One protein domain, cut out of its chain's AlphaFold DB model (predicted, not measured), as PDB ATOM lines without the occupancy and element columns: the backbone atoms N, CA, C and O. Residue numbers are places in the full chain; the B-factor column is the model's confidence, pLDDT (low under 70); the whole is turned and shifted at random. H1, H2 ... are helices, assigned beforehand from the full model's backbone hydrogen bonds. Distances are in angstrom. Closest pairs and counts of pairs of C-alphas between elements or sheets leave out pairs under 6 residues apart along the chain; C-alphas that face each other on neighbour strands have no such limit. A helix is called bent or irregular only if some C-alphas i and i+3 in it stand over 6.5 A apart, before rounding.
ATOM      1  N   THR A   2      60.396 -87.439  76.773       94.75
ATOM      2  CA  THR A   2      60.432 -88.490  75.738       94.75
ATOM      3  C   THR A   2      59.315 -89.522  75.957       94.75
ATOM      4  O   THR A   2      58.799 -89.615  77.073       94.75
ATOM      5  N   PRO A   3      58.886 -90.266  74.919       94.56
ATOM      6  CA  PRO A   3      57.931 -91.367  75.077       94.56
ATOM      7  C   PRO A   3      58.403 -92.466  76.037       94.56
ATOM      8  O   PRO A   3      57.589 -93.064  76.731       94.56
ATOM      9  N   GLU A   4      59.707 -92.721  76.095       95.88
ATOM     10  CA  GLU A   4      60.300 -93.833  76.839       95.88
ATOM     11  C   GLU A   4      60.531 -93.484  78.311       95.88
ATOM     12  O   GLU A   4      60.273 -94.317  79.170       95.88
ATOM     13  N   PHE A   5      60.977 -92.254  78.592       96.88
ATOM     14  CA  PHE A   5      61.490 -91.847  79.911       96.88
ATOM     15  C   PHE A   5      60.818 -90.589  80.478       96.88
ATOM     16  O   PHE A   5      61.211 -90.065  81.523       96.88
ATOM     17  N   GLY A   6      59.840 -90.021  79.768       95.38
ATOM     18  CA  GLY A   6      59.179 -88.796  80.199       95.38
ATOM     19  C   GLY A   6      60.178 -87.659  80.434       95.38
ATOM     20  O   GLY A   6      61.009 -87.384  79.565       95.38
ATOM     21  N   PRO A   7      60.090 -86.923  81.555       95.25
ATOM     22  CA  PRO A   7      61.053 -85.878  81.897       95.25
ATOM     23  C   PRO A   7      62.359 -86.404  82.521       95.25
ATOM     24  O   PRO A   7      63.259 -85.601  82.750       95.25
ATOM     25  N   ARG A   8      62.502 -87.709  82.784       94.69
ATOM     26  CA  ARG A   8      63.629 -88.299  83.532       94.69
ATOM     27  C   ARG A   8      64.852 -88.555  82.650       94.69
ATOM     28  O   ARG A   8      65.440 -89.631  82.646       94.69
ATOM     29  N   VAL A   9      65.246 -87.541  81.888       92.75
ATOM     30  CA  VAL A   9      66.408 -87.576  80.995       92.75
ATOM     31  C   VAL A   9      67.388 -86.469  81.361       92.75
ATOM     32  O   VAL A   9      66.992 -85.362  81.724       92.75
ATOM     33  N   ILE A  10      68.682 -86.762  81.256       89.31
ATOM     34  CA  ILE A  10      69.740 -85.751  81.322       89.31
ATOM     35  C   ILE A  10      70.182 -85.486  79.890       89.31
ATOM     36  O   ILE A  10      70.632 -86.393  79.194       89.31
ATOM     37  N   LEU A  11      70.017 -84.243  79.448       90.25
ATOM     38  CA  LEU A  11      70.377 -83.830  78.099       90.25
ATOM     39  C   LEU A  11      71.794 -83.252  78.087       90.25
ATOM     40  O   LEU A  11      72.180 -82.498  78.976       90.25
ATOM     41  N   THR A  12      72.542 -83.583  77.039       91.25
ATOM     42  CA  THR A  12      73.804 -82.940  76.670       91.25
ATOM     43  C   THR A  12      73.770 -82.631  75.178       91.25
ATOM     44  O   THR A  12      72.966 -83.204  74.442       91.25
ATOM     45  N   ALA A  13      74.624 -81.721  74.726       93.38
ATOM     46  CA  ALA A  13      74.728 -81.353  73.324       93.38
ATOM     47  C   ALA A  13      76.195 -81.321  72.896       93.38
ATOM     48  O   ALA A  13      77.061 -80.862  73.641       93.38
ATOM     49  N   VAL A  14      76.459 -81.780  71.673       94.94
ATOM     50  CA  VAL A  14      77.760 -81.660  71.014       94.94
ATOM     51  C   VAL A  14      77.579 -80.743  69.816       94.94
ATOM     52  O   VAL A  14      76.836 -81.058  68.891       94.94
ATOM     53  N   LEU A  15      78.251 -79.596  69.842       96.25
ATOM     54  CA  LEU A  15      78.304 -78.699  68.694       96.25
ATOM     55  C   LEU A  15      79.413 -79.175  67.758       96.25
ATOM     56  O   LEU A  15      80.545 -79.388  68.193       96.25
ATOM     57  N   CYS A  16      79.096 -79.337  66.478       95.06
ATOM     58  CA  CYS A  16      80.068 -79.723  65.465       95.06
ATOM     59  C   CYS A  16      79.836 -78.957  64.162       95.06
ATOM     60  O   CYS A  16      78.754 -78.435  63.907       95.06
ATOM     61  N   SER A  17      80.881 -78.887  63.344       97.50
ATOM     62  CA  SER A  17      80.842 -78.335  61.988       97.50
ATOM     63  C   SER A  17      80.596 -79.405  60.921       97.50
ATOM     64  O   SER A  17      80.534 -79.086  59.735       97.50
ATOM     65  N   VAL A  18      80.475 -80.672  61.327       97.12
ATOM     66  CA  VAL A  18      80.158 -81.771  60.416       97.12
ATOM     67  C   VAL A  18      78.716 -81.589  59.939       97.12
ATOM     68  O   VAL A  18      77.828 -81.404  60.772       97.12
ATOM     69  N   PRO A  19      78.448 -81.637  58.623       95.88
ATOM     70  CA  PRO A  19      77.081 -81.626  58.129       95.88
ATOM     71  C   PRO A  19      76.306 -82.835  58.668       95.88
ATOM     72  O   PRO A  19      76.675 -83.981  58.409       95.88
ATOM     73  N   CYS A  20      75.222 -82.579  59.396       95.00
ATOM     74  CA  CYS A  20      74.328 -83.603  59.931       95.00
ATOM     75  C   CYS A  20      72.913 -83.384  59.399       95.00
ATOM     76  O   CYS A  20      72.436 -82.250  59.337       95.00
ATOM     77  N   ALA A  21      72.226 -84.471  59.043       95.88
ATOM     78  CA  ALA A  21      70.787 -84.412  58.825       95.88
ATOM     79  C   ALA A  21      70.087 -84.061  60.148       95.88
ATOM     80  O   ALA A  21      70.458 -84.569  61.204       95.88
ATOM     81  N   THR A  22      69.098 -83.173  60.085       94.62
ATOM     82  CA  THR A  22      68.330 -82.734  61.252       94.62
ATOM     83  C   THR A  22      67.075 -83.577  61.426       94.62
ATOM     84  O   THR A  22      66.339 -83.791  60.458       94.62
ATOM     85  N   ASP A  23      66.781 -83.963  62.664       94.31
ATOM     86  CA  ASP A  23      65.498 -84.565  63.017       94.31
ATOM     87  C   ASP A  23      64.336 -83.565  62.918       94.31
ATOM     88  O   ASP A  23      64.518 -82.345  62.890       94.31
ATOM     89  N   GLN A  24      63.114 -84.101  62.881       90.94
ATOM     90  CA  GLN A  24      61.884 -83.312  62.881       90.94
ATOM     91  C   GLN A  24      61.362 -83.092  64.297       90.94
ATOM     92  O   GLN A  24      61.461 -83.954  65.176       90.94
ATOM     93  N   ARG A  25      60.737 -81.932  64.512       90.06
ATOM     94  CA  ARG A  25      60.036 -81.656  65.765       90.06
ATOM     95  C   ARG A  25      58.847 -82.606  65.909       90.06
ATOM     96  O   ARG A  25      58.116 -82.849  64.955       90.06
ATOM     97  N   ARG A  26      58.581 -83.058  67.133       89.25
ATOM     98  CA  ARG A  26      57.312 -83.716  67.458       89.25
ATOM     99  C   ARG A  26      56.169 -82.700  67.502       89.25
ATOM    100  O   ARG A  26      56.308 -81.621  68.078       89.25
ATOM    101  N   GLU A  27      55.044 -83.050  66.890       92.25
ATOM    102  CA  GLU A  27      53.853 -82.193  66.849       92.25
ATOM    103  C   GLU A  27      52.861 -82.506  67.965       92.25
ATOM    104  O   GLU A  27      52.268 -81.586  68.513       92.25
ATOM    105  N   ALA A  28      52.717 -83.775  68.342       91.81
ATOM    106  CA  ALA A  28      51.826 -84.198  69.415       91.81
ATOM    107  C   ALA A  28      52.444 -83.941  70.796       91.81
ATOM    108  O   ALA A  28      53.588 -84.338  71.056       91.81
ATOM    109  N   ALA A  29      51.668 -83.334  71.698       93.31
ATOM    110  CA  ALA A  29      52.099 -83.151  73.075       93.31
ATOM    111  C   ALA A  29      52.150 -84.469  73.855       93.31
ATOM    112  O   ALA A  29      51.274 -85.319  73.736       93.31
ATOM    113  N   LEU A  30      53.178 -84.620  74.697       94.44
ATOM    114  CA  LEU A  30      53.248 -85.718  75.670       94.44
ATOM    115  C   LEU A  30      52.599 -85.369  77.011       94.44
ATOM    116  O   LEU A  30      52.150 -86.252  77.733       94.44
ATOM    117  N   CYS A  31      52.619 -84.092  77.392       94.12
ATOM    118  CA  CYS A  31      52.021 -83.644  78.643       94.12
ATOM    119  C   CYS A  31      50.500 -83.566  78.483       94.12
ATOM    120  O   CYS A  31      50.013 -82.899  77.576       94.12
ATOM    121  N   LEU A  32      49.765 -84.175  79.414       92.31
ATOM    122  CA  LEU A  32      48.297 -84.147  79.442       92.31
ATOM    123  C   LEU A  32      47.725 -82.862  80.076       92.31
ATOM    124  O   LEU A  32      46.513 -82.728  80.250       92.31
ATOM    125  N   GLY A  33      48.588 -81.922  80.465       93.56
ATOM    126  CA  GLY A  33      48.178 -80.659  81.072       93.56
ATOM    127  C   GLY A  33      47.398 -80.843  82.386       93.56
ATOM    128  O   GLY A  33      47.674 -81.782  83.150       93.56
ATOM    129  N   PRO A  34      46.420 -79.962  82.666       95.56
ATOM    130  CA  PRO A  34      45.577 -80.020  83.863       95.56
ATOM    131  C   PRO A  34      44.774 -81.314  84.032       95.56
ATOM    132  O   PRO A  34      44.424 -81.654  85.155       95.56
ATOM    133  N   SER A  35      44.532 -82.088  82.968       94.56
ATOM    134  CA  SER A  35      43.859 -83.391  83.108       94.56
ATOM    135  C   SER A  35      44.680 -84.423  83.911       94.56
ATOM    136  O   SER A  35      44.118 -85.383  84.429       94.56
ATOM    137  N   CYS A  36      45.994 -84.205  84.064       96.06
ATOM    138  CA  CYS A  36      46.897 -85.013  84.892       96.06
ATOM    139  C   CYS A  36      47.234 -84.327  86.226       96.06
ATOM    140  O   CYS A  36      46.957 -84.854  87.302       96.06
ATOM    141  N   GLY A  37      47.896 -83.164  86.176       96.75
ATOM    142  CA  GLY A  37      48.224 -82.360  87.361       96.75
ATOM    143  C   GLY A  37      49.155 -82.979  88.418       96.75
ATOM    144  O   GLY A  37      49.385 -82.343  89.447       96.75
ATOM    145  N   ARG A  38      49.727 -84.176  88.212       98.00
ATOM    146  CA  ARG A  38      50.565 -84.865  89.224       98.00
ATOM    147  C   ARG A  38      51.752 -84.018  89.698       98.00
ATOM    148  O   ARG A  38      52.003 -83.919  90.896       98.00
ATOM    149  N   CYS A  39      52.419 -83.311  88.786       97.94
ATOM    150  CA  CYS A  39      53.512 -82.395  89.126       97.94
ATOM    151  C   CYS A  39      53.072 -81.215  90.012       97.94
ATOM    152  O   CYS A  39      53.837 -80.797  90.877       97.94
ATOM    153  N   LEU A  40      51.848 -80.702  89.834       98.31
ATOM    154  CA  LEU A  40      51.271 -79.647  90.673       98.31
ATOM    155  C   LEU A  40      50.960 -80.182  92.074       98.31
ATOM    156  O   LEU A  40      51.301 -79.541  93.066       98.31
ATOM    157  N   LYS A  41      50.389 -81.388  92.160       98.38
ATOM    158  CA  LYS A  41      50.098 -82.057  93.437       98.38
ATOM    159  C   LYS A  41      51.369 -82.336  94.244       98.38
ATOM    160  O   LYS A  41      51.391 -82.125  95.454       98.38
ATOM    161  N   ALA A  42      52.450 -82.748  93.588       98.25
ATOM    162  CA  ALA A  42      53.686 -83.108  94.276       98.25
ATOM    163  C   ALA A  42      54.629 -81.924  94.552       98.25
ATOM    164  O   ALA A  42      55.550 -82.056  95.350       98.25
ATOM    165  N   CYS A  43      54.441 -80.768  93.902       98.06
ATOM    166  CA  CYS A  43      55.384 -79.654  94.010       98.06
ATOM    167  C   CYS A  43      55.523 -79.171  95.469       98.06
ATOM    168  O   CYS A  43      54.522 -78.756  96.058       98.06
ATOM    169  N   PRO A  44      56.734 -79.179  96.062       96.56
ATOM    170  CA  PRO A  44      56.926 -78.713  97.437       96.56
ATOM    171  C   PRO A  44      56.868 -77.185  97.554       96.56
ATOM    172  O   PRO A  44      56.473 -76.662  98.586       96.56
ATOM    173  N   GLY A  45      57.241 -76.467  96.490       96.38
ATOM    174  CA  GLY A  45      57.230 -75.004  96.453       96.38
ATOM    175  C   GLY A  45      55.962 -74.398  95.859       96.38
ATOM    176  O   GLY A  45      55.923 -73.189  95.664       96.38
ATOM    177  N   ASP A  46      54.966 -75.217  95.502       97.12
ATOM    178  CA  ASP A  46      53.710 -74.753  94.903       97.12
ATOM    179  C   ASP A  46      53.879 -73.874  93.645       97.12
ATOM    180  O   ASP A  46      53.055 -73.014  93.341       97.12
ATOM    181  N   THR A  47      54.941 -74.129  92.875       97.81
ATOM    182  CA  THR A  47      55.394 -73.269  91.768       97.81
ATOM    183  C   THR A  47      54.844 -73.646  90.397       97.81
ATOM    184  O   THR A  47      55.011 -72.882  89.445       97.81
ATOM    185  N   VAL A  48      54.215 -74.816  90.257       97.50
ATOM    186  CA  VAL A  48      53.606 -75.258  88.993       97.50
ATOM    187  C   VAL A  48      52.318 -74.471  88.754       97.50
ATOM    188  O   VAL A  48      51.416 -74.481  89.590       97.50
ATOM    189  N   ARG A  49      52.233 -73.802  87.602       95.88
ATOM    190  CA  ARG A  49      51.099 -72.971  87.177       95.88
ATOM    191  C   ARG A  49      50.464 -73.554  85.910       95.88
ATOM    192  O   ARG A  49      50.954 -74.531  85.342       95.88
ATOM    193  N   HIS A  50      49.370 -72.951  85.451       95.56
ATOM    194  CA  HIS A  50      48.672 -73.374  84.236       95.56
ATOM    195  C   HIS A  50      49.556 -73.121  83.004       95.56
ATOM    196  O   HIS A  50      49.745 -71.980  82.585       95.56
ATOM    197  N   TRP A  51      50.163 -74.191  82.479       94.38
ATOM    198  CA  TRP A  51      51.158 -74.152  81.391       94.38
ATOM    199  C   TRP A  51      52.364 -73.239  81.642       94.38
ATOM    200  O   TRP A  51      53.015 -72.783  80.704       94.38
ATOM    201  N   ASP A  52      52.680 -72.981  82.908       94.75
ATOM    202  CA  ASP A  52      53.767 -72.094  83.311       94.75
ATOM    203  C   ASP A  52      54.385 -72.556  84.640       94.75
ATOM    204  O   ASP A  52      53.918 -73.503  85.285       94.75
ATOM    205  N   ARG A  53      55.459 -71.894  85.060       95.12
ATOM    206  CA  ARG A  53      56.128 -72.146  86.327       95.12
ATOM    207  C   ARG A  53      56.643 -70.848  86.928       95.12
ATOM    208  O   ARG A  53      57.263 -70.035  86.253       95.12
ATOM    209  N   ASP A  54      56.472 -70.712  88.237       96.94
ATOM    210  CA  ASP A  54      57.199 -69.720  89.023       96.94
ATOM    211  C   ASP A  54      58.684 -70.108  89.109       96.94
ATOM    212  O   ASP A  54      59.103 -70.820  90.025       96.94
ATOM    213  N   TRP A  55      59.468 -69.710  88.106       93.50
ATOM    214  CA  TRP A  55      60.897 -70.020  88.037       93.50
ATOM    215  C   TRP A  55      61.687 -69.453  89.219       93.50
ATOM    216  O   TRP A  55      62.381 -70.245  89.854       93.50
ATOM    217  N   PRO A  56      61.543 -68.168  89.602       92.75
ATOM    218  CA  PRO A  56      62.286 -67.623  90.738       92.75
ATOM    219  C   PRO A  56      62.051 -68.394  92.041       92.75
ATOM    220  O   PRO A  56      62.997 -68.694  92.770       92.75
ATOM    221  N   THR A  57      60.804 -68.774  92.331       94.81
ATOM    222  CA  THR A  57      60.505 -69.572  93.527       94.81
ATOM    223  C   THR A  57      60.994 -71.012  93.370       94.81
ATOM    224  O   THR A  57      61.499 -71.600  94.326       94.81
ATOM    225  N   CYS A  58      60.882 -71.593  92.172       95.44
ATOM    226  CA  CYS A  58      61.299 -72.970  91.912       95.44
ATOM    227  C   CYS A  58      62.814 -73.140  92.031       95.44
ATOM    228  O   CYS A  58      63.255 -74.187  92.503       95.44
ATOM    229  N   ASP A  59      63.595 -72.129  91.652       92.12
ATOM    230  CA  ASP A  59      65.061 -72.146  91.679       92.12
ATOM    231  C   ASP A  59      65.614 -72.442  93.072       92.12
ATOM    232  O   ASP A  59      66.550 -73.230  93.188       92.12
ATOM    233  N   ARG A  60      64.935 -71.973  94.127       90.81
ATOM    234  CA  ARG A  60      65.261 -72.300  95.527       90.81
ATOM    235  C   ARG A  60      65.249 -73.802  95.822       90.81
ATOM    236  O   ARG A  60      65.933 -74.251  96.731       90.81
ATOM    237  N   TYR A  61      64.467 -74.568  95.064       93.88
ATOM    238  CA  TYR A  61      64.327 -76.014  95.222       93.88
ATOM    239  C   TYR A  61      65.111 -76.780  94.163       93.88
ATOM    240  O   TYR A  61      65.804 -77.737  94.490       93.88
ATOM    241  N   ARG A  62      64.989 -76.416  92.879       91.94
ATOM    242  CA  ARG A  62      65.619 -77.168  91.778       91.94
ATOM    243  C   ARG A  62      67.122 -76.905  91.657       91.94
ATOM    244  O   ARG A  62      67.835 -77.756  91.133       91.94
ATOM    245  N   ASP A 117      59.846 -86.978  88.900       95.62
ATOM    246  CA  ASP A 117      59.663 -88.288  89.523       95.62
ATOM    247  C   ASP A 117      58.200 -88.743  89.394       95.62
ATOM    248  O   ASP A 117      57.922 -89.812  88.858       95.62
ATOM    249  N   VAL A 118      57.240 -87.897  89.788       97.38
ATOM    250  CA  VAL A 118      55.804 -88.256  89.766       97.38
ATOM    251  C   VAL A 118      55.157 -88.190  88.380       97.38
ATOM    252  O   VAL A 118      53.951 -88.431  88.253       97.38
ATOM    253  N   CYS A 119      55.898 -87.778  87.347       97.44
ATOM    254  CA  CYS A 119      55.338 -87.603  86.011       97.44
ATOM    255  C   CYS A 119      54.999 -88.974  85.400       97.44
ATOM    256  O   CYS A 119      55.911 -89.778  85.218       97.44
ATOM    257  N   PRO A 120      53.737 -89.227  85.009       96.69
ATOM    258  CA  PRO A 120      53.329 -90.532  84.488       96.69
ATOM    259  C   PRO A 120      53.724 -90.740  83.020       96.69
ATOM    260  O   PRO A 120      53.518 -91.811  82.464       96.69
ATOM    261  N   VAL A 121      54.243 -89.705  82.354       96.00
ATOM    262  CA  VAL A 121      54.728 -89.825  80.977       96.00
ATOM    263  C   VAL A 121      56.036 -90.596  80.985       96.00
ATOM    264  O   VAL A 121      56.886 -90.324  81.830       96.00
ATOM    265  N   GLY A 122      56.213 -91.471  80.000       95.94
ATOM    266  CA  GLY A 122      57.357 -92.367  79.901       95.94
ATOM    267  C   GLY A 122      56.918 -93.803  80.148       95.94
ATOM    268  O   GLY A 122      56.272 -94.082  81.155       95.94
ATOM    269  N   ALA A 123      57.252 -94.709  79.230       95.62
ATOM    270  CA  ALA A 123      57.008 -96.141  79.406       95.62
ATOM    271  C   ALA A 123      57.683 -96.701  80.675       95.62
ATOM    272  O   ALA A 123      57.195 -97.661  81.266       95.62
ATOM    273  N   ASP A 124      58.774 -96.076  81.122       96.19
ATOM    274  CA  ASP A 124      59.472 -96.405  82.361       96.19
ATOM    275  C   ASP A 124      58.630 -96.193  83.630       96.19
ATOM    276  O   ASP A 124      58.851 -96.903  84.608       96.19
ATOM    277  N   TYR A 125      57.660 -95.269  83.636       96.81
ATOM    278  CA  TYR A 125      56.890 -94.962  84.847       96.81
ATOM    279  C   TYR A 125      56.153 -96.192  85.384       96.81
ATOM    280  O   TYR A 125      56.284 -96.531  86.560       96.81
ATOM    281  N   GLU A 126      55.412 -96.882  84.514       95.31
ATOM    282  CA  GLU A 126      54.600 -98.040  84.899       95.31
ATOM    283  C   GLU A 126      55.469 -99.183  85.439       95.31
ATOM    284  O   GLU A 126      55.110 -99.816  86.426       95.31
ATOM    285  N   ALA A 127      56.622 -99.428  84.810       94.44
ATOM    286  CA  ALA A 127      57.487-100.557  85.138       94.44
ATOM    287  C   ALA A 127      58.433-100.300  86.323       94.44
ATOM    288  O   ALA A 127      58.853-101.258  86.967       94.44
ATOM    289  N   MET A 128      58.809 -99.041  86.578       95.00
ATOM    290  CA  MET A 128      59.924 -98.715  87.478       95.00
ATOM    291  C   MET A 128      59.555 -97.797  88.644       95.00
ATOM    292  O   MET A 128      60.330 -97.708  89.591       95.00
ATOM    293  N   LEU A 129      58.454 -97.044  88.546       96.25
ATOM    294  CA  LEU A 129      58.199 -95.913  89.446       96.25
ATOM    295  C   LEU A 129      56.820 -95.924  90.092       96.25
ATOM    296  O   LEU A 129      56.645 -95.334  91.156       96.25
ATOM    297  N   LYS A 130      55.828 -96.524  89.437       96.50
ATOM    298  CA  LYS A 130      54.431 -96.441  89.858       96.50
ATOM    299  C   LYS A 130      54.202 -96.970  91.269       96.50
ATOM    300  O   LYS A 130      53.527 -96.316  92.053       96.50
ATOM    301  N   ASP A 131      54.786 -98.109  91.616       96.38
ATOM    302  CA  ASP A 131      54.662 -98.713  92.945       96.38
ATOM    303  C   ASP A 131      55.122 -97.782  94.081       96.38
ATOM    304  O   ASP A 131      54.522 -97.776  95.154       96.38
ATOM    305  N   ALA A 132      56.142 -96.959  93.831       95.88
ATOM    306  CA  ALA A 132      56.686 -96.014  94.803       95.88
ATOM    307  C   ALA A 132      56.078 -94.605  94.717       95.88
ATOM    308  O   ALA A 132      56.098 -93.868  95.704       95.88
ATOM    309  N   LEU A 133      55.601 -94.188  93.539       96.62
ATOM    310  CA  LEU A 133      55.269 -92.789  93.246       96.62
ATOM    311  C   LEU A 133      53.804 -92.547  92.889       96.62
ATOM    312  O   LEU A 133      53.443 -91.384  92.695       96.62
ATOM    313  N   GLU A 134      52.962 -93.579  92.777       95.69
ATOM    314  CA  GLU A 134      51.543 -93.408  92.439       95.69
ATOM    315  C   GLU A 134      50.840 -92.514  93.461       95.69
ATOM    316  O   GLU A 134      50.219 -91.517  93.072       95.69
ATOM    317  N   ASP A 135      51.047 -92.812  94.743       96.62
ATOM    318  CA  ASP A 135      50.587 -91.995  95.856       96.62
ATOM    319  C   ASP A 135      51.447 -90.732  95.999       96.62
ATOM    320  O   ASP A 135      52.680 -90.762  95.960       96.62
ATOM    321  N   ILE A 136      50.784 -89.587  96.186       97.69
ATOM    322  CA  ILE A 136      51.430 -88.277  96.348       97.69
ATOM    323  C   ILE A 136      51.120 -87.756  97.758       97.69
ATOM    324  O   ILE A 136      50.088 -87.106  97.944       97.69
ATOM    325  N   PRO A 137      51.988 -88.005  98.758       96.75
ATOM    326  CA  PRO A 137      51.767 -87.557 100.136       96.75
ATOM    327  C   PRO A 137      51.675 -86.034 100.277       96.75
ATOM    328  O   PRO A 137      51.024 -85.526 101.184       96.75
ATOM    329  N   GLU A 138      52.309 -85.287  99.372       97.06
ATOM    330  CA  GLU A 138      52.293 -83.824  99.368       97.06
ATOM    331  C   GLU A 138      50.975 -83.235  98.846       97.06
ATOM    332  O   GLU A 138      50.826 -82.008  98.798       97.06
ATOM    333  N   HIS A 139      50.041 -84.082  98.402       97.88
ATOM    334  CA  HIS A 139      48.756 -83.668  97.867       97.88
ATOM    335  C   HIS A 139      47.847 -83.128  98.977       97.88
ATOM    336  O   HIS A 139      47.597 -83.779  99.986       97.88
ATOM    337  N   THR A 140      47.308 -81.927  98.766       98.38
ATOM    338  CA  THR A 140      46.409 -81.253  99.709       98.38
ATOM    339  C   THR A 140      45.150 -80.758  99.005       98.38
ATOM    340  O   THR A 140      45.151 -80.547  97.790       98.38
ATOM    341  N   ALA A 141      44.091 -80.477  99.771       98.50
ATOM    342  CA  ALA A 141      42.860 -79.890  99.235       98.50
ATOM    343  C   ALA A 141      43.113 -78.564  98.491       98.50
ATOM    344  O   ALA A 141      42.524 -78.317  97.443       98.50
ATOM    345  N   ALA A 142      44.049 -77.739  98.970       98.31
ATOM    346  CA  ALA A 142      44.426 -76.488  98.308       98.31
ATOM    347  C   ALA A 142      45.141 -76.710  96.959       98.31
ATOM    348  O   ALA A 142      45.021 -75.897  96.041       98.31
ATOM    349  N   LYS A 143      45.902 -77.800  96.818       98.44
ATOM    350  CA  LYS A 143      46.501 -78.206  95.538       98.44
ATOM    351  C   LYS A 143      45.444 -78.749  94.581       98.44
ATOM    352  O   LYS A 143      45.459 -78.376  93.411       98.44
ATOM    353  N   GLN A 144      44.508 -79.557  95.081       98.31
ATOM    354  CA  GLN A 144      43.391 -80.062  94.282       98.31
ATOM    355  C   GLN A 144      42.527 -78.911  93.751       98.31
ATOM    356  O   GLN A 144      42.324 -78.828  92.550       98.31
ATOM    357  N   ALA A 145      42.154 -77.949  94.601       98.50
ATOM    358  CA  ALA A 145      41.364 -76.787  94.189       98.50
ATOM    359  C   ALA A 145      42.043 -75.951  93.087       98.50
ATOM    360  O   ALA A 145      41.384 -75.489  92.157       98.50
ATOM    361  N   ARG A 146      43.375 -75.779  93.149       98.19
ATOM    362  CA  ARG A 146      44.136 -75.114  92.076       98.19
ATOM    363  C   ARG A 146      44.104 -75.902  90.773       98.19
ATOM    364  O   ARG A 146      43.993 -75.293  89.715       98.19
ATOM    365  N   LEU A 147      44.216 -77.228  90.841       98.44
ATOM    366  CA  LEU A 147      44.130 -78.076  89.657       98.44
ATOM    367  C   LEU A 147      42.731 -78.028  89.037       98.44
ATOM    368  O   LEU A 147      42.619 -77.850  87.829       98.44
ATOM    369  N   ASP A 148      41.690 -78.128  89.861       98.44
ATOM    370  CA  ASP A 148      40.295 -78.077  89.416       98.44
ATOM    371  C   ASP A 148      40.001 -76.752  88.707       98.44
ATOM    372  O   ASP A 148      39.432 -76.752  87.621       98.44
ATOM    373  N   ALA A 149      40.490 -75.629  89.244       98.12
ATOM    374  CA  ALA A 149      40.371 -74.330  88.584       98.12
ATOM    375  C   ALA A 149      41.017 -74.311  87.184       98.12
ATOM    376  O   ALA A 149      40.444 -73.749  86.254       98.12
ATOM    377  N   MET A 150      42.180 -74.952  87.007       97.69
ATOM    378  CA  MET A 150      42.827 -75.065  85.690       97.69
ATOM    379  C   MET A 150      42.042 -75.974  84.738       97.69
ATOM    380  O   MET A 150      41.946 -75.677  83.550       97.69
ATOM    381  N   VAL A 151      41.476 -77.076  85.241       97.38
ATOM    382  CA  VAL A 151      40.638 -77.989  84.448       97.38
ATOM    383  C   VAL A 151      39.372 -77.283  83.967       97.38
ATOM    384  O   VAL A 151      39.038 -77.379  82.786       97.38
ATOM    385  N   GLU A 152      38.692 -76.547  84.845       97.69
ATOM    386  CA  GLU A 152      37.495 -75.786  84.482       97.69
ATOM    387  C   GLU A 152      37.807 -74.663  83.487       97.69
ATOM    388  O   GLU A 152      37.068 -74.492  82.517       97.69
ATOM    389  N   ALA A 153      38.938 -73.964  83.647       96.25
ATOM    390  CA  ALA A 153      39.393 -72.980  82.667       96.25
ATOM    391  C   ALA A 153      39.579 -73.612  81.275       96.25
ATOM    392  O   ALA A 153      39.068 -73.097  80.281       96.25
ATOM    393  N   GLU A 154      40.217 -74.785  81.180       94.19
ATOM    394  CA  GLU A 154      40.365 -75.466  79.887       94.19
ATOM    395  C   GLU A 154      39.046 -75.967  79.301       94.19
ATOM    396  O   GLU A 154      38.863 -75.897  78.085       94.19
ATOM    397  N   ARG A 155      38.114 -76.439  80.139       93.94
ATOM    398  CA  ARG A 155      36.762 -76.826  79.701       93.94
ATOM    399  C   ARG A 155      35.989 -75.641  79.129       93.94
ATOM    400  O   ARG A 155      35.255 -75.814  78.161       93.94
ATOM    401  N   ALA A 156      36.194 -74.451  79.686       96.00
ATOM    402  CA  ALA A 156      35.639 -73.203  79.174       96.00
ATOM    403  C   ALA A 156      36.366 -72.672  77.920       96.00
ATOM    404  O   ALA A 156      35.953 -71.660  77.359       96.00
ATOM    405  N   GLY A 157      37.436 -73.337  77.464       93.06
ATOM    406  CA  GLY A 157      38.263 -72.883  76.344       93.06
ATOM    407  C   GLY A 157      39.248 -71.766  76.703       93.06
ATOM    408  O   GLY A 157      39.891 -71.216  75.810       93.06
ATOM    409  N   ASP A 158      39.407 -71.454  77.990       93.56
ATOM    410  CA  ASP A 158      40.267 -70.390  78.508       93.56
ATOM    411  C   ASP A 158      41.682 -70.913  78.801       93.56
ATOM    412  O   ASP A 158      42.112 -71.079  79.945       93.56
ATOM    413  N   ARG A 159      42.419 -71.257  77.737       92.75
ATOM    414  CA  ARG A 159      43.839 -71.607  77.871       92.75
ATOM    415  C   ARG A 159      44.688 -70.339  77.991       92.75
ATOM    416  O   ARG A 159      44.557 -69.439  77.161       92.75
ATOM    417  N   PRO A 160      45.637 -70.292  78.941       94.88
ATOM    418  CA  PRO A 160      46.477 -69.121  79.138       94.88
ATOM    419  C   PRO A 160      47.441 -68.915  77.965       94.88
ATOM    420  O   PRO A 160      47.869 -69.864  77.306       94.88
ATOM    421  N   ALA A 161      47.880 -67.669  77.765       95.31
ATOM    422  CA  ALA A 161      48.876 -67.318  76.747       95.31
ATOM    423  C   ALA A 161      50.206 -68.085  76.901       95.31
ATOM    424  O   ALA A 161      50.917 -68.301  75.917       95.31
ATOM    425  N   SER A 162      50.525 -68.534  78.120       94.31
ATOM    426  CA  SER A 162      51.666 -69.410  78.391       94.31
ATOM    427  C   SER A 162      51.589 -70.713  77.589       94.31
ATOM    428  O   SER A 162      52.601 -71.120  77.027       94.31
ATOM    429  N   TYR A 163      50.407 -71.318  77.417       94.69
ATOM    430  CA  TYR A 163      50.246 -72.494  76.553       94.69
ATOM    431  C   TYR A 163      50.690 -72.196  75.120       94.69
ATOM    432  O   TYR A 163      51.526 -72.910  74.569       94.69
ATOM    433  N   THR A 164      50.191 -71.105  74.536       93.19
ATOM    434  CA  THR A 164      50.533 -70.690  73.168       93.19
ATOM    435  C   THR A 164      52.032 -70.429  73.009       93.19
ATOM    436  O   THR A 164      52.623 -70.782  71.991       93.19
ATOM    437  N   ALA A 165      52.683 -69.859  74.026       92.12
ATOM    438  CA  ALA A 165      54.127 -69.647  74.010       92.12
ATOM    439  C   ALA A 165      54.926 -70.966  74.054       92.12
ATOM    440  O   ALA A 165      56.008 -71.053  73.464       92.12
ATOM    441  N   GLN A 166      54.403 -71.986  74.742       91.12
ATOM    442  CA  GLN A 166      55.098 -73.257  74.953       91.12
ATOM    443  C   GLN A 166      54.772 -74.329  73.911       91.12
ATOM    444  O   GLN A 166      55.628 -75.178  73.660       91.12
ATOM    445  N   CYS A 167      53.597 -74.309  73.268       91.75
ATOM    446  CA  CYS A 167      53.137 -75.377  72.364       91.75
ATOM    447  C   CYS A 167      54.112 -75.644  71.205       91.75
ATOM    448  O   CYS A 167      54.277 -76.784  70.774       91.75
ATOM    449  N   ARG A 168      54.872 -74.626  70.772       89.19
ATOM    450  CA  ARG A 168      55.939 -74.791  69.771       89.19
ATOM    451  C   ARG A 168      57.072 -75.729  70.206       89.19
ATOM    452  O   ARG A 168      57.816 -76.179  69.341       89.19
ATOM    453  N   TRP A 169      57.239 -75.967  71.505       89.81
ATOM    454  CA  TRP A 169      58.265 -76.830  72.094       89.81
ATOM    455  C   TRP A 169      57.690 -78.145  72.600       89.81
ATOM    456  O   TRP A 169      58.322 -79.188  72.458       89.81
ATOM    457  N   ILE A 170      56.507 -78.088  73.217       90.56
ATOM    458  CA  ILE A 170      55.901 -79.250  73.871       90.56
ATOM    459  C   ILE A 170      54.969 -80.046  72.957       90.56
ATOM    460  O   ILE A 170      54.605 -81.150  73.344       90.56
ATOM    461  N   GLY A 171      54.616 -79.514  71.783       92.06
ATOM    462  CA  GLY A 171      53.587 -80.052  70.894       92.06
ATOM    463  C   GLY A 171      52.197 -79.472  71.178       92.06
ATOM    464  O   GLY A 171      51.980 -78.787  72.177       92.06
ATOM    465  N   ASP A 172      51.247 -79.748  70.289       91.44
ATOM    466  CA  ASP A 172      49.838 -79.419  70.466       91.44
ATOM    467  C   ASP A 172      49.116 -80.559  71.200       91.44
ATOM    468  O   ASP A 172      49.183 -81.728  70.807       91.44
ATOM    469  N   ILE A 173      48.410 -80.209  72.277       88.50
ATOM    470  CA  ILE A 173      47.578 -81.142  73.039       88.50
ATOM    471  C   ILE A 173      46.339 -81.590  72.256       88.50
ATOM    472  O   ILE A 173      45.818 -82.670  72.510       88.50
ATOM    473  N   SER A 174      45.877 -80.798  71.282       83.88
ATOM    474  CA  SER A 174      44.737 -81.160  70.430       83.88
ATOM    475  C   SER A 174      45.058 -82.310  69.467       83.88
ATOM    476  O   SER A 174      44.159 -83.039  69.049       83.88
ATOM    477  N   VAL A 175      46.348 -82.494  69.166       79.56
ATOM    478  CA  VAL A 175      46.891 -83.524  68.266       79.56
ATOM    479  C   VAL A 175      47.470 -84.706  69.059       79.56
ATOM    480  O   VAL A 175      47.926 -85.691  68.480       79.56
ATOM    481  N   ALA A 176      47.464 -84.639  70.395       66.44
ATOM    482  CA  ALA A 176      47.903 -85.751  71.224       66.44
ATOM    483  C   ALA A 176      46.990 -86.972  70.991       66.44
ATOM    484  O   ALA A 176      45.764 -86.813  70.948       66.44
ATOM    485  N   PRO A 177      47.547 -88.190  70.831       54.88
ATOM    486  CA  PRO A 177      46.725 -89.387  70.738       54.88
ATOM    487  C   PRO A 177      45.852 -89.470  71.992       54.88
ATOM    488  O   PRO A 177      46.359 -89.371  73.111       54.88
ATOM    489  N   LYS A 178      44.533 -89.591  71.802       46.75
ATOM    490  CA  LYS A 178      43.612 -89.845  72.912       46.75
ATOM    491  C   LYS A 178      44.061 -91.142  73.584       46.75
ATOM    492  O   LYS A 178      44.224 -92.142  72.885       46.75
ATOM    493  N   ALA A 179      44.327 -91.060  74.886       46.44
ATOM    494  CA  ALA A 179      44.636 -92.212  75.725       46.44
ATOM    495  C   ALA A 179      43.503 -93.246  75.677       46.44
ATOM    496  O   ALA A 179      42.329 -92.816  75.565       46.44
TER     497      ALA A 179
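Overview. This is residues 2 to 62 and 117 to 179 of the 179 residues of a protein of Candidatus Rokubacteria bacterium 13_1_20CM_4_68_9 (UniProt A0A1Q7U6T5). This model has little regular structure: a body of loops and mostly short helices, in which the longest helix, H5, has the small H1 packed on its residues 143 to 147 while H2, H3, H4 and H6 touch no helix, and from which a long loop, residues 9 to 24, sticks out on the side away from H5. The printed part has 124 residues with six named helices, H1 to H6, holding 48 of them, and no named strand: all helix. It is only just compact, close to loose, with a radius of gyration of the C-alphas of 16.3 A and spans of 54 by 35 by 34 A.

Arrangement. From residue 2, read on to H1, residues 38 to 42; it touches H5, residues 141 to 155, at 143 to 147 alone, the closest C-alphas, of Lys 41 and Lys 143, 5.7 A apart. H2, residues 55 to 62, and H6, residues 161 to 170, touch no helix. H3, residues 123 to 128, and H4, residues 130 to 133, meet only through their link. Every O i to N i+4 pair is within hydrogen-bond range in H1 and H5, but 2 of 4 in H2, 1 of 2 in H3 and 4 of 6 in H6; H4 is too short for one.

Along the chain. Find C-alpha 38 at (50.565, -84.865, 89.224), where H1 begins. H5 runs 20.7 A. H6, only just irregular with C-alphas 165 and 168 6.9 A apart, runs 14.1 A to C-alpha 170 at (55.901, -79.250, 73.871).

Size, cuts and confidence. Residues 63 to 116 are not printed; C-alphas 62 and 117 stand 12.8 A apart across the cut. The link from H1 to H2 is long. Residues 176 to 179 have pLDDT under 70.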